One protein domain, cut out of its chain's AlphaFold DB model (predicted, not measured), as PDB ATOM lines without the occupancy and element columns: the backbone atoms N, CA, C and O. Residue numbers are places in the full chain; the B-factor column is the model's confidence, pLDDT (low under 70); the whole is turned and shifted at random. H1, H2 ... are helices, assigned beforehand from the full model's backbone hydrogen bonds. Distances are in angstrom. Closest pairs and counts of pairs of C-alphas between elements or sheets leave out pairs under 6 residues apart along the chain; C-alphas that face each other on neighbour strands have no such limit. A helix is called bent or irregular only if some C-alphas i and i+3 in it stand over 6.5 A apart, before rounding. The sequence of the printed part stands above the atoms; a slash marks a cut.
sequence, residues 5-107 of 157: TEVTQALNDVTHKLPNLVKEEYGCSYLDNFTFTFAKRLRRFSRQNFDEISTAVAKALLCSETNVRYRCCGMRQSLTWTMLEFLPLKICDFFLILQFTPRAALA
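This is residues 5 to 107 of the 157 residues of the protein "Protein iscw iscw018229 ovary overexpressed" of Rhipicephalus microplus (UniProt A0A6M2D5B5). An elongated, loose run of helices: the long helix H3 has H1 packed on one side, with H2 at the turn between them, and the tip of H6 touches it at a crossing angle, while H4 lies far out towards the opposite end with no helix touching it. At the far end of H4 residues 61 to 67 stick out, of which 61 is the last residue of H4, and the long link then folds back to H5 and H6, which return to H3; the second half of the printed part makes a wide loop with few contacts between helices. The printed part has 103 residues with six named helices, H1 to H6 in that order, and no named strand; its class is all helix. It is loose, with a radius of gyration of the C-alphas of 17.8 A, and spans 56 by 31 by 22 A.

H1, residues 5 to 17, begins at C-alpha 5 (4.956, -3.863, 111.472) and is 18.3 A long. H2 is residues 20 to 26, 10.1 A. H3, residues 28 to 45, is the longest at 25.6 A and ends at C-alpha 45 (19.114, -13.914, 111.314). It has a kink of 32 degrees near residue 39; it is neither bent nor irregular, but only just: C-alphas 36 and 39 are 6.4 A apart. H4 is residues 50 to 61, 16.4 A; H5 is residues 75 to 85, 15.0 A. H6, residues 89 to 100, is 16.2 A long and ends at C-alpha 100 (22.288, -6.511, 117.542).

H1 and residues 31 to 39 of H3 touch, the closest C-alphas being those of Leu 11 and Thr 35, 6.4 A apart. The two run opposite ways at a tilt of 35.3 degrees, only just steep. H2 is close to H3 but not clearly touching it, with the C-alphas of Lys 23 and Leu 31 closest at 7.5 A. Residues 37 to 42 of H3 touch residues 99 to 100 of H6; the closest C-alphas, of Phe 38 and Phe 100, are 5.9 A apart, and the lines stand at 72 degrees, only just about perpendicular. H5 and H6 are close but not clearly touching, with the C-alphas of Leu 84 and Cys 92 closest at 6.0 A; they run opposite ways at a steep tilt of 48 degrees. H4 touches no helix, and H3 and H5 are only just apart, their closest C-alphas 8.0 A from each other. In H1, H2, H4, H5 and H6 every O i to N i+4 pair is within hydrogen-bond range; in H3 12 of 14 are.

The C-alphas of Glu 24 and Ser 64, 55.8 A apart, are the two farthest apart. The printed part has no cut. The link from H4 to H5 is long, 13 residues, and the other links are tight. Residues 16 to 22, of which 20 to 22 belong to H2, stand free, as do residues 61 to 67 and residues 85 to 91, of which 89 to 91 belong to H6. The mean pLDDT of the printed part is 78.3; residues 46 to 49, 73 and 102 to 107 are under 70.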
ATOM      1  N   THR A   5       5.601  -5.005 110.824       77.12
ATOM      2  CA  THR A   5       4.956  -3.863 111.472       77.12
ATOM      3  C   THR A   5       4.719  -4.129 112.958       77.12
ATOM      4  O   THR A   5       5.111  -3.297 113.772       77.12
ATOM      5  N   GLU A   6       4.237  -5.319 113.330       81.25
ATOM      6  CA  GLU A   6       4.062  -5.744 114.726       81.25
ATOM      7  C   GLU A   6       5.387  -5.783 115.496       81.25
ATOM      8  O   GLU A   6       5.451  -5.321 116.631       81.25
ATOM      9  N   VAL A   7       6.472  -6.281 114.888       77.44
ATOM     10  CA  VAL A   7       7.802  -6.294 115.534       77.44
ATOM     11  C   VAL A   7       8.297  -4.874 115.783       77.44
ATOM     12  O   VAL A   7       8.851  -4.587 116.841       77.44
ATOM     13  N   THR A   8       8.100  -3.982 114.813       79.50
ATOM     14  CA  THR A   8       8.519  -2.580 114.931       79.50
ATOM     15  C   THR A   8       7.682  -1.852 115.983       79.50
ATOM     16  O   THR A   8       8.224  -1.099 116.787       79.50
ATOM     17  N   GLN A   9       6.377  -2.121 116.025       84.38
ATOM     18  CA  GLN A   9       5.464  -1.549 117.008       84.38
ATOM     19  C   GLN A   9       5.769  -2.046 118.423       84.38
ATOM     20  O   GLN A   9       5.947  -1.232 119.321       84.38
ATOM     21  N   ALA A  10       5.934  -3.357 118.615       83.75
ATOM     22  CA  ALA A  10       6.300  -3.928 119.908       83.75
ATOM     23  C   ALA A  10       7.648  -3.388 120.408       83.75
ATOM     24  O   ALA A  10       7.819  -3.124 121.598       83.75
ATOM     25  N   LEU A  11       8.605  -3.192 119.499       82.81
ATOM     26  CA  LEU A  11       9.896  -2.606 119.834       82.81
ATOM     27  C   LEU A  11       9.754  -1.145 120.274       82.81
ATOM     28  O   LEU A  11      10.314  -0.774 121.301       82.81
ATOM     29  N   ASN A  12       8.954  -0.349 119.560       84.19
ATOM     30  CA  ASN A  12       8.641   1.021 119.960       84.19
ATOM     31  C   ASN A  12       7.938   1.066 121.322       84.19
ATOM     32  O   ASN A  12       8.313   1.874 122.167       84.19
ATOM     33  N   ASP A  13       6.985   0.172 121.584       86.31
ATOM     34  CA  ASP A  13       6.275   0.102 122.864       86.31
ATOM     35  C   ASP A  13       7.225  -0.211 124.027       86.31
ATOM     36  O   ASP A  13       7.132   0.395 125.098       86.31
ATOM     37  N   VAL A  14       8.173  -1.128 123.822       85.38
ATOM     38  CA  VAL A  14       9.223  -1.433 124.805       85.38
ATOM     39  C   VAL A  14      10.126  -0.220 125.011       85.38
ATOM     40  O   VAL A  14      10.406   0.148 126.153       85.38
ATOM     41  N   THR A  15      10.532   0.453 123.933       82.69
ATOM     42  CA  THR A  15      11.359   1.660 124.014       82.69
ATOM     43  C   THR A  15      10.633   2.806 124.727       82.69
ATOM     44  O   THR A  15      11.241   3.512 125.532       82.69
ATOM     45  N   HIS A  16       9.325   2.969 124.526       83.81
ATOM     46  CA  HIS A  16       8.520   3.973 125.225       83.81
ATOM     47  C   HIS A  16       8.379   3.682 126.721       83.81
ATOM     48  O   HIS A  16       8.400   4.626 127.514       83.81
ATOM     49  N   LYS A  17       8.310   2.407 127.115       87.56
ATOM     50  CA  LYS A  17       8.225   1.977 128.520       87.56
ATOM     51  C   LYS A  17       9.549   2.066 129.288       87.56
ATOM     52  O   LYS A  17       9.537   1.903 130.505       87.56
ATOM     53  N   LEU A  18      10.677   2.331 128.620       83.81
ATOM     54  CA  LEU A  18      11.961   2.517 129.303       83.81
ATOM     55  C   LEU A  18      11.908   3.719 130.270       83.81
ATOM     56  O   LEU A  18      11.365   4.769 129.902       83.81
ATOM     57  N   PRO A  19      12.510   3.611 131.471       86.88
ATOM     58  CA  PRO A  19      12.660   4.738 132.386       86.88
ATOM     59  C   PRO A  19      13.395   5.912 131.727       86.88
ATOM     60  O   PRO A  19      14.330   5.707 130.952       86.88
ATOM     61  N   ASN A  20      13.014   7.147 132.063       82.75
ATOM     62  CA  ASN A  20      13.613   8.347 131.460       82.75
ATOM     63  C   ASN A  20      15.124   8.441 131.713       82.75
ATOM     64  O   ASN A  20      15.860   8.769 130.791       82.75
ATOM     65  N   LEU A  21      15.588   8.035 132.902       81.06
ATOM     66  CA  LEU A  21      17.015   7.953 133.237       81.06
ATOM     67  C   LEU A  21      17.798   7.104 132.220       81.06
ATOM     68  O   LEU A  21      18.848   7.509 131.736       81.06
ATOM     69  N   VAL A  22      17.238   5.955 131.835       76.94
ATOM     70  CA  VAL A  22      17.854   5.036 130.869       76.94
ATOM     71  C   VAL A  22      17.853   5.646 129.464       76.94
ATOM     72  O   VAL A  22      18.829   5.537 128.727       76.94
ATOM     73  N   LYS A  23      16.772   6.336 129.081       78.88
ATOM     74  CA  LYS A  23      16.697   7.034 127.787       78.88
ATOM     75  C   LYS A  23      17.720   8.165 127.678       78.88
ATOM     76  O   LYS A  23      18.296   8.354 126.610       78.88
ATOM     77  N   GLU A  24      17.950   8.891 128.766       77.88
ATOM     78  CA  GLU A  24      18.949   9.958 128.843       77.88
ATOM     79  C   GLU A  24      20.381   9.412 128.816       77.88
ATOM     80  O   GLU A  24      21.230   9.977 128.128       77.88
ATOM     81  N   GLU A  25      20.637   8.293 129.499       77.94
ATOM     82  CA  GLU A  25      21.952   7.645 129.557       77.94
ATOM     83  C   GLU A  25      22.407   7.116 128.189       77.94
ATOM     84  O   GLU A  25      23.535   7.369 127.760       77.94
ATOM     85  N   TYR A  26      21.522   6.416 127.472       75.38
ATOM     86  CA  TYR A  26      21.826   5.909 126.129       75.38
ATOM     87  C   TYR A  26      21.711   6.991 125.044       75.38
ATOM     88  O   TYR A  26      22.411   6.933 124.031       75.38
ATOM     89  N   GLY A  27      20.843   7.983 125.252       81.06
ATOM     90  CA  GLY A  27      20.529   9.050 124.307       81.06
ATOM     91  C   GLY A  27      19.476   8.652 123.266       81.06
ATOM     92  O   GLY A  27      19.488   7.549 122.713       81.06
ATOM     93  N   CYS A  28      18.582   9.590 122.930       77.12
ATOM     94  CA  CYS A  28      17.494   9.359 121.969       77.12
ATOM     95  C   CYS A  28      18.008   8.885 120.599       77.12
ATOM     96  O   CYS A  28      17.504   7.909 120.054       77.12
ATOM     97  N   SER A  29      19.096   9.478 120.093       76.62
ATOM     98  CA  SER A  29      19.698   9.108 118.802       76.62
ATOM     99  C   SER A  29      20.207   7.663 118.745       76.62
ATOM    100  O   SER A  29      20.273   7.065 117.667       76.62
ATOM    101  N   TYR A  30      20.618   7.100 119.885       80.56
ATOM    102  CA  TYR A  30      21.007   5.696 119.974       80.56
ATOM    103  C   TYR A  30      19.772   4.797 119.932       80.56
ATOM    104  O   TYR A  30      19.753   3.830 119.172       80.56
ATOM    105  N   LEU A  31      18.743   5.134 120.715       80.62
ATOM    106  CA  LEU A  31      17.504   4.364 120.788       80.62
ATOM    107  C   LEU A  31      16.763   4.347 119.447       80.62
ATOM    108  O   LEU A  31      16.366   3.274 119.008       80.62
ATOM    109  N   ASP A  32      16.688   5.475 118.741       80.12
ATOM    110  CA  ASP A  32      16.077   5.556 117.406       80.12
ATOM    111  C   ASP A  32      16.836   4.706 116.373       80.12
ATOM    112  O   ASP A  32      16.257   4.021 115.527       80.12
ATOM    113  N   ASN A  33      18.169   4.688 116.460       81.31
ATOM    114  CA  ASN A  33      18.977   3.803 115.626       81.31
ATOM    115  C   ASN A  33      18.795   2.333 116.007       81.31
ATOM    116  O   ASN A  33      18.803   1.468 115.127       81.31
ATOM    117  N   PHE A  34      18.663   2.031 117.297       82.38
ATOM    118  CA  PHE A  34      18.415   0.680 117.780       82.38
ATOM    119  C   PHE A  34      17.073   0.168 117.257       82.38
ATOM    120  O   PHE A  34      17.059  -0.879 116.613       82.38
ATOM    121  N   THR A  35      15.982   0.921 117.418       80.44
ATOM    122  CA  THR A  35      14.648   0.508 116.956       80.44
ATOM    123  C   THR A  35      14.625   0.251 115.449       80.44
ATOM    124  O   THR A  35      14.142  -0.789 114.994       80.44
ATOM    125  N   PHE A  36      15.260   1.121 114.659       79.12
ATOM    126  CA  PHE A  36      15.333   0.961 113.207       79.12
ATOM    127  C   PHE A  36      16.226  -0.210 112.760       79.12
ATOM    128  O   PHE A  36      15.876  -0.988 111.864       79.12
ATOM    129  N   THR A  37      17.420  -0.350 113.346       80.94
ATOM    130  CA  THR A  37      18.392  -1.353 112.883       80.94
ATOM    131  C   THR A  37      18.132  -2.744 113.441       80.94
ATOM    132  O   THR A  37      18.415  -3.724 112.746       80.94
ATOM    133  N   PHE A  38      17.567  -2.854 114.643       82.12
ATOM    134  CA  PHE A  38      17.335  -4.127 115.316       82.12
ATOM    135  C   PHE A  38      16.396  -5.025 114.513       82.12
ATOM    136  O   PHE A  38      16.791  -6.133 114.155       82.12
ATOM    137  N   ALA A  39      15.214  -4.537 114.122       77.69
ATOM    138  CA  ALA A  39      14.248  -5.327 113.353       77.69
ATOM    139  C   ALA A  39      14.836  -5.821 112.016       77.69
ATOM    140  O   ALA A  39      14.689  -6.986 111.634       77.69
ATOM    141  N   LYS A  40      15.596  -4.959 111.327       78.94
ATOM    142  CA  LYS A  40      16.269  -5.302 110.065       78.94
ATOM    143  C   LYS A  40      17.350  -6.366 110.252       78.94
ATOM    144  O   LYS A  40      17.494  -7.245 109.401       78.94
ATOM    145  N   ARG A  41      18.134  -6.284 111.331       79.81
ATOM    146  CA  ARG A  41      19.162  -7.282 111.649       79.81
ATOM    147  C   ARG A  41      18.522  -8.591 112.083       79.81
ATOM    148  O   ARG A  41      18.879  -9.619 111.521       79.81
ATOM    149  N   LEU A  42      17.531  -8.551 112.972       78.38
ATOM    150  CA  LEU A  42      16.778  -9.721 113.416       78.38
ATOM    151  C   LEU A  42      16.222 -10.495 112.227       78.38
ATOM    152  O   LEU A  42      16.511 -11.679 112.103       78.38
ATOM    153  N   ARG A  43      15.590  -9.809 111.267       75.38
ATOM    154  CA  ARG A  43      15.078 -10.430 110.036       75.38
ATOM    155  C   ARG A  43      16.146 -11.142 109.199       75.38
ATOM    156  O   ARG A  43      15.835 -12.109 108.515       75.38
ATOM    157  N   ARG A  44      17.401 -10.682 109.210       75.00
ATOM    158  CA  ARG A  44      18.496 -11.371 108.499       75.00
ATOM    159  C   ARG A  44      18.908 -12.669 109.193       75.00
ATOM    160  O   ARG A  44      19.336 -13.598 108.512       75.00
ATOM    161  N   PHE A  45      18.787 -12.729 110.519       70.38
ATOM    162  CA  PHE A  45      19.114 -13.914 111.314       70.38
ATOM    163  C   PHE A  45      17.936 -14.885 111.450       70.38
ATOM    164  O   PHE A  45      18.152 -16.095 111.471       70.38
ATOM    165  N   SER A  46      16.700 -14.386 111.471       68.50
ATOM    166  CA  SER A  46      15.479 -15.188 111.519       68.50
ATOM    167  C   SER A  46      15.001 -15.534 110.105       68.50
ATOM    168  O   SER A  46      14.637 -14.645 109.333       68.50
ATOM    169  N   ARG A  47      14.968 -16.821 109.739       65.81
ATOM    170  CA  ARG A  47      14.340 -17.251 108.476       65.81
ATOM    171  C   ARG A  47      12.828 -17.076 108.511       65.81
ATOM    172  O   ARG A  47      12.202 -17.193 109.555       65.81
ATOM    173  N   GLN A  48      12.263 -16.844 107.326       63.38
ATOM    174  CA  GLN A  48      10.823 -16.685 107.100       63.38
ATOM    175  C   GLN A  48      10.159 -17.940 106.508       63.38
ATOM    176  O   GLN A  48       8.966 -17.909 106.227       63.38
ATOM    177  N   ASN A  49      10.911 -19.023 106.270       69.38
ATOM    178  CA  ASN A  49      10.379 -20.184 105.564       69.38
ATOM    179  C   ASN A  49       9.677 -21.150 106.528       69.38
ATOM    180  O   ASN A  49      10.323 -21.979 107.171       69.38
ATOM    181  N   PHE A  50       8.354 -21.026 106.631       72.44
ATOM    182  CA  PHE A  50       7.515 -21.891 107.462       72.44
ATOM    183  C   PHE A  50       7.539 -23.350 107.011       72.44
ATOM    184  O   PHE A  50       7.354 -24.227 107.854       72.44
ATOM    185  N   ASP A  51       7.853 -23.619 105.742       79.06
ATOM    186  CA  ASP A  51       7.998 -24.988 105.251       79.06
ATOM    187  C   ASP A  51       9.155 -25.701 105.949       79.06
ATOM    188  O   ASP A  51       9.047 -26.870 106.296       79.06
ATOM    189  N   GLU A  52      10.250 -25.005 106.261       77.00
ATOM    190  CA  GLU A  52      11.369 -25.604 107.002       77.00
ATOM    191  C   GLU A  52      10.955 -25.979 108.433       77.00
ATOM    192  O   GLU A  52      11.388 -27.008 108.955       77.00
ATOM    193  N   ILE A  53      10.082 -25.177 109.051       80.31
ATOM    194  CA  ILE A  53       9.555 -25.427 110.395       80.31
ATOM    195  C   ILE A  53       8.581 -26.603 110.364       80.31
ATOM    196  O   ILE A  53       8.737 -27.538 111.143       80.31
ATOM    197  N   SER A  54       7.608 -26.593 109.451       85.25
ATOM    198  CA  SER A  54       6.623 -27.671 109.326       85.25
ATOM    199  C   SER A  54       7.290 -28.996 108.966       85.25
ATOM    200  O   SER A  54       6.966 -30.019 109.563       85.25
ATOM    201  N   THR A  55       8.303 -28.981 108.093       83.75
ATOM    202  CA  THR A  55       9.097 -30.172 107.766       83.75
ATOM    203  C   THR A  55       9.878 -30.677 108.978       83.75
ATOM    204  O   THR A  55       9.947 -31.884 109.202       83.75
ATOM    205  N   ALA A  56      10.478 -29.789 109.777       82.50
ATOM    206  CA  ALA A  56      11.202 -30.180 110.985       82.50
ATOM    207  C   ALA A  56      10.266 -30.759 112.059       82.50
ATOM    208  O   ALA A  56      10.607 -31.761 112.685       82.50
ATOM    209  N   VAL A  57       9.071 -30.185 112.218       86.19
ATOM    210  CA  VAL A  57       8.027 -30.699 113.118       86.19
ATOM    211  C   VAL A  57       7.518 -32.055 112.635       86.19
ATOM    212  O   VAL A  57       7.464 -32.997 113.419       86.19
ATOM    213  N   ALA A  58       7.214 -32.200 111.344       87.62
ATOM    214  CA  ALA A  58       6.806 -33.477 110.767       87.62
ATOM    215  C   ALA A  58       7.892 -34.548 110.951       87.62
ATOM    216  O   ALA A  58       7.593 -35.667 111.356       87.62
ATOM    217  N   LYS A  59       9.167 -34.196 110.740       85.06
ATOM    218  CA  LYS A  59      10.303 -35.086 111.022       85.06
ATOM    219  C   LYS A  59      10.396 -35.472 112.493       85.06
ATOM    220  O   LYS A  59      10.749 -36.609 112.768       85.06
ATOM    221  N   ALA A  60      10.101 -34.559 113.414       86.31
ATOM    222  CA  ALA A  60      10.096 -34.858 114.840       86.31
ATOM    223  C   ALA A  60       8.982 -35.841 115.216       86.31
ATOM    224  O   ALA A  60       9.231 -36.786 115.956       86.31
ATOM    225  N   LEU A  61       7.785 -35.651 114.659       86.94
ATOM    226  CA  LEU A  61       6.621 -36.502 114.924       86.94
ATOM    227  C   LEU A  61       6.736 -37.896 114.296       86.94
ATOM    228  O   LEU A  61       6.228 -38.861 114.855       86.94
ATOM    229  N   LEU A  62       7.386 -38.000 113.136       89.06
ATOM    230  CA  LEU A  62       7.543 -39.256 112.395       89.06
ATOM    231  C   LEU A  62       8.841 -40.005 112.741       89.06
ATOM    232  O   LEU A  62       9.107 -41.061 112.169       89.06
ATOM    233  N   CYS A  63       9.677 -39.469 113.636       84.94
ATOM    234  CA  CYS A  63      10.933 -40.107 114.024       84.94
ATOM    235  C   CYS A  63      10.667 -41.273 114.984       84.94
ATOM    236  O   CYS A  63      10.062 -41.077 116.033       84.94
ATOM    237  N   SER A  64      11.162 -42.469 114.657       83.88
ATOM    238  CA  SER A  64      11.078 -43.639 115.543       83.88
ATOM    239  C   SER A  64      11.919 -43.482 116.813       83.88
ATOM    240  O   SER A  64      11.572 -44.032 117.852       83.88
ATOM    241  N   GLU A  65      13.005 -42.710 116.735       83.62
ATOM    242  CA  GLU A  65      13.852 -42.344 117.868       83.62
ATOM    243  C   GLU A  65      13.782 -40.829 118.078       83.62
ATOM    244  O   GLU A  65      14.174 -40.033 117.221       83.62
ATOM    245  N   THR A  66      13.239 -40.411 119.220       79.50
ATOM    246  CA  THR A  66      13.056 -38.991 119.519       79.50
ATOM    247  C   THR A  66      14.389 -38.328 119.841       79.50
ATOM    248  O   THR A  66      15.071 -38.715 120.790       79.50
ATOM    249  N   ASN A  67      14.730 -37.272 119.105       80.19
ATOM    250  CA  ASN A  67      15.856 -36.406 119.429       80.19
ATOM    251  C   ASN A  67      15.418 -35.288 120.380       80.19
ATOM    252  O   ASN A  67      14.324 -34.744 120.267       80.19
ATOM    253  N   VAL A  68      16.310 -34.877 121.281       81.00
ATOM    254  CA  VAL A  68      16.046 -33.769 122.218       81.00
ATOM    255  C   VAL A  68      15.931 -32.424 121.485       81.00
ATOM    256  O   VAL A  68      15.279 -31.499 121.967       81.00
ATOM    257  N   ARG A  69      16.574 -32.284 120.316       80.69
ATOM    258  CA  ARG A  69      16.612 -31.037 119.539       80.69
ATOM    259  C   ARG A  69      16.426 -31.314 118.052       80.69
ATOM    260  O   ARG A  69      17.194 -32.065 117.457       80.69
ATOM    261  N   TYR A  70      15.458 -30.634 117.445       79.25
ATOM    262  CA  TYR A  70      15.253 -30.603 115.997       79.25
ATOM    263  C   TYR A  70      15.563 -29.198 115.491       79.25
ATOM    264  O   TYR A  70      15.055 -28.208 116.017       79.25
ATOM    265  N   ARG A  71      16.441 -29.093 114.491       75.44
ATOM    266  CA  ARG A  71      16.860 -27.796 113.952       75.44
ATOM    267  C   ARG A  71      15.971 -27.385 112.789       75.44
ATOM    268  O   ARG A  71      15.905 -28.075 111.776       75.44
ATOM    269  N   CYS A  72      15.349 -26.221 112.930       74.00
ATOM    270  CA  CYS A  72      14.448 -25.627 111.943       74.00
ATOM    271  C   CYS A  72      15.153 -24.518 111.145       74.00
ATOM    272  O   CYS A  72      14.654 -23.399 111.043       74.00
ATOM    273  N   CYS A  73      16.367 -24.779 110.661       69.94
ATOM    274  CA  CYS A  73      17.163 -23.776 109.961       69.94
ATOM    275  C   CYS A  73      17.973 -24.388 108.816       69.94
ATOM    276  O   CYS A  73      18.485 -25.503 108.911       69.94
ATOM    277  N   GLY A  74      18.115 -23.642 107.716       70.38
ATOM    278  CA  GLY A  74      18.935 -24.082 106.589       70.38
ATOM    279  C   GLY A  74      20.415 -24.236 106.942       70.38
ATOM    280  O   GLY A  74      20.917 -23.637 107.894       70.38
ATOM    281  N   MET A  75      21.141 -24.988 106.111       71.25
ATOM    282  CA  MET A  75      22.519 -25.443 106.368       71.25
ATOM    283  C   MET A  75      23.475 -24.344 106.872       71.25
ATOM    284  O   MET A  75      24.201 -24.547 107.840       71.25
ATOM    285  N   ARG A  76      23.440 -23.145 106.265       71.62
ATOM    286  CA  ARG A  76      24.306 -22.014 106.658       71.62
ATOM    287  C   ARG A  76      24.063 -21.545 108.092       71.62
ATOM    288  O   ARG A  76      25.011 -21.244 108.801       71.62
ATOM    289  N   GLN A  77      22.803 -21.484 108.505       74.25
ATOM    290  CA  GLN A  77      22.426 -21.048 109.849       74.25
ATOM    291  C   GLN A  77      22.593 -22.172 110.855       74.25
ATOM    292  O   GLN A  77      23.009 -21.902 111.974       74.25
ATOM    293  N   SER A  78      22.339 -23.419 110.447       76.31
ATOM    294  CA  SER A  78      22.669 -24.585 111.264       76.31
ATOM    295  C   SER A  78      24.140 -24.535 111.666       76.31
ATOM    296  O   SER A  78      24.428 -24.651 112.847       76.31
ATOM    297  N   LEU A  79      25.064 -24.232 110.743       78.94
ATOM    298  CA  LEU A  79      26.485 -24.084 111.074       78.94
ATOM    299  C   LEU A  79      26.739 -22.954 112.085       78.94
ATOM    300  O   LEU A  79      27.408 -23.185 113.087       78.94
ATOM    301  N   THR A  80      26.182 -21.758 111.869       76.38
ATOM    302  CA  THR A  80      26.366 -20.620 112.790       76.38
ATOM    303  C   THR A  80      25.828 -20.919 114.189       76.38
ATOM    304  O   THR A  80      26.522 -20.683 115.172       76.38
ATOM    305  N   TRP A  81      24.623 -21.487 114.281       76.81
ATOM    306  CA  TRP A  81      24.005 -21.853 115.554       76.81
ATOM    307  C   TRP A  81      24.713 -23.029 116.225       76.81
ATOM    308  O   TRP A  81      24.862 -23.009 117.437       76.81
ATOM    309  N   THR A  82      25.221 -23.998 115.455       80.69
ATOM    310  CA  THR A  82      26.060 -25.088 115.986       80.69
ATOM    311  C   THR A  82      27.311 -24.529 116.636       80.69
ATOM    312  O   THR A  82      27.646 -24.906 117.749       80.69
ATOM    313  N   MET A  83      28.003 -23.621 115.945       82.00
ATOM    314  CA  MET A  83      29.228 -23.023 116.467       82.00
ATOM    315  C   MET A  83      28.944 -22.201 117.725       82.00
ATOM    316  O   MET A  83      29.712 -22.279 118.677       82.00
ATOM    317  N   LEU A  84      27.819 -21.478 117.766       79.81
ATOM    318  CA  LEU A  84      27.367 -20.783 118.974       79.81
ATOM    319  C   LEU A  84      27.034 -21.751 120.118       79.81
ATOM    320  O   LEU A  84      27.351 -21.468 121.262       79.81
ATOM    321  N   GLU A  85      26.430 -22.900 119.829       81.94
ATOM    322  CA  GLU A  85      26.046 -23.896 120.837       81.94
ATOM    323  C   GLU A  85      27.257 -24.529 121.542       81.94
ATOM    324  O   GLU A  85      27.171 -24.873 122.719       81.94
ATOM    325  N   PHE A  86      28.395 -24.639 120.850       84.69
ATOM    326  CA  PHE A  86      29.652 -25.120 121.432       84.69
ATOM    327  C   PHE A  86      30.447 -24.041 122.175       84.69
ATOM    328  O   PHE A  86      31.419 -24.359 122.864       84.69
ATOM    329  N   LEU A  87      30.071 -22.769 122.039       84.38
ATOM    330  CA  LEU A  87      30.761 -21.670 122.698       84.38
ATOM    331  C   LEU A  87      30.205 -21.442 124.116       84.38
ATOM    332  O   LEU A  87      29.004 -21.578 124.355       84.38
ATOM    333  N   PRO A  88      31.058 -21.046 125.081       86.56
ATOM    334  CA  PRO A  88      30.608 -20.571 126.382       86.56
ATOM    335  C   PRO A  88      29.576 -19.449 126.248       86.56
ATOM    336  O   PRO A  88      29.747 -18.548 125.423       86.56
ATOM    337  N   LEU A  89      28.576 -19.439 127.135       82.19
ATOM    338  CA  LEU A  89      27.485 -18.450 127.156       82.19
ATOM    339  C   LEU A  89      27.978 -17.001 127.019       82.19
ATOM    340  O   LEU A  89      27.418 -16.233 126.249       82.19
ATOM    341  N   LYS A  90      29.098 -16.654 127.666       80.94
ATOM    342  CA  LYS A  90      29.693 -15.308 127.581       80.94
ATOM    343  C   LYS A  90      30.072 -14.892 126.155       80.94
ATOM    344  O   LYS A  90      29.991 -13.716 125.813       80.94
ATOM    345  N   ILE A  91      30.516 -15.837 125.329       83.75
ATOM    346  CA  ILE A  91      30.889 -15.574 123.934       83.75
ATOM    347  C   ILE A  91      29.632 -15.469 123.070       83.75
ATOM    348  O   ILE A  91      29.579 -14.632 122.170       83.75
ATOM    349  N   CYS A  92      28.599 -16.256 123.376       82.25
ATOM    350  CA  CYS A  92      27.288 -16.125 122.748       82.25
ATOM    351  C   CYS A  92      26.684 -14.746 123.023       82.25
ATOM    352  O   CYS A  92      26.276 -14.068 122.082       82.25
ATOM    353  N   ASP A  93      26.716 -14.293 124.276       80.75
ATOM    354  CA  ASP A  93      26.249 -12.962 124.666       80.75
ATOM    355  C   ASP A  93      27.039 -11.874 123.943       80.75
ATOM    356  O   ASP A  93      26.454 -10.965 123.358       80.75
ATOM    357  N   PHE A  94      28.368 -12.000 123.889       83.38
ATOM    358  CA  PHE A  94      29.204 -11.070 123.134       83.38
ATOM    359  C   PHE A  94      28.836 -11.035 121.645       83.38
ATOM    360  O   PHE A  94      28.757  -9.958 121.056       83.38
ATOM    361  N   PHE A  95      28.578 -12.192 121.032       81.75
ATOM    362  CA  PHE A  95      28.165 -12.276 119.635       81.75
ATOM    363  C   PHE A  95      26.802 -11.613 119.411       81.75
ATOM    364  O   PHE A  95      26.648 -10.834 118.471       81.75
ATOM    365  N   LEU A  96      25.829 -11.862 120.290       79.12
ATOM    366  CA  LEU A  96      24.509 -11.235 120.235       79.12
ATOM    367  C   LEU A  96      24.611  -9.715 120.409       79.12
ATOM    368  O   LEU A  96      24.053  -8.968 119.607       79.12
ATOM    369  N   ILE A  97      25.389  -9.245 121.383       80.88
ATOM    370  CA  ILE A  97      25.647  -7.817 121.594       80.88
ATOM    371  C   ILE A  97      26.303  -7.225 120.346       80.88
ATOM    372  O   ILE A  97      25.792  -6.259 119.786       80.88
ATOM    373  N   LEU A  98      27.381  -7.813 119.831       80.75
ATOM    374  CA  LEU A  98      28.059  -7.308 118.635       80.75
ATOM    375  C   LEU A  98      27.118  -7.234 117.424       80.75
ATOM    376  O   LEU A  98      27.187  -6.301 116.620       80.75
ATOM    377  N   GLN A  99      26.232  -8.220 117.296       77.50
ATOM    378  CA  GLN A  99      25.366  -8.361 116.144       77.50
ATOM    379  C   GLN A  99      24.139  -7.451 116.204       77.50
ATOM    380  O   GLN A  99      23.741  -6.910 115.169       77.50
ATOM    381  N   PHE A 100      23.547  -7.245 117.379       76.06
ATOM    382  CA  PHE A 100      22.288  -6.511 117.542       76.06
ATOM    383  C   PHE A 100      22.462  -5.085 118.067       76.06
ATOM    384  O   PHE A 100      21.584  -4.257 117.843       76.06
ATOM    385  N   THR A 101      23.613  -4.753 118.650       76.31
ATOM    386  CA  THR A 101      23.879  -3.397 119.146       76.31
ATOM    387  C   THR A 101      24.270  -2.474 117.982       76.31
ATOM    388  O   THR A 101      25.130  -2.829 117.157       76.31
ATOM    389  N   PRO A 102      23.654  -1.289 117.834       67.94
ATOM    390  CA  PRO A 102      24.115  -0.287 116.887       67.94
ATOM    391  C   PRO A 102      25.514   0.185 117.303       67.94
ATOM    392  O   PRO A 102      25.804   0.383 118.481       67.94
ATOM    393  N   ARG A 103      26.423   0.325 116.330       65.12
ATOM    394  CA  ARG A 103      27.784   0.797 116.608       65.12
ATOM    395  C   ARG A 103      27.715   2.269 117.003       65.12
ATOM    396  O   ARG A 103      27.242   3.082 116.212       65.12
ATOM    397  N   ALA A 104      28.265   2.606 118.169       52.88
ATOM    398  CA  ALA A 104      28.339   3.975 118.683       52.88
ATOM    399  C   ALA A 104      29.009   4.967 117.710       52.88
ATOM    400  O   ALA A 104      28.722   6.152 117.758       52.88
ATOM    401  N   ALA A 105      29.827   4.497 116.758       48.81
ATOM    402  CA  ALA A 105      30.439   5.343 115.727       48.81
ATOM    403  C   ALA A 105      29.433   6.025 114.770       48.81
ATOM    404  O   ALA A 105      29.800   6.983 114.098       48.81
ATOM    405  N   LEU A 106      28.184   5.549 114.697       45.38
ATOM    406  CA  LEU A 106      27.092   6.186 113.941       45.38
ATOM    407  C   LEU A 106      26.173   7.052 114.815       45.38
ATOM    408  O   LEU A 106      25.391   7.836 114.283       45.38
ATOM    409  N   ALA A 107      26.273   6.936 116.140       46.03
ATOM    410  CA  ALA A 107      25.592   7.810 117.083       46.03
ATOM    411  C   ALA A 107      26.561   8.943 117.428       46.03
ATOM    412  O   ALA A 107      27.391   8.820 118.327       46.03
TER     413      ALA A 107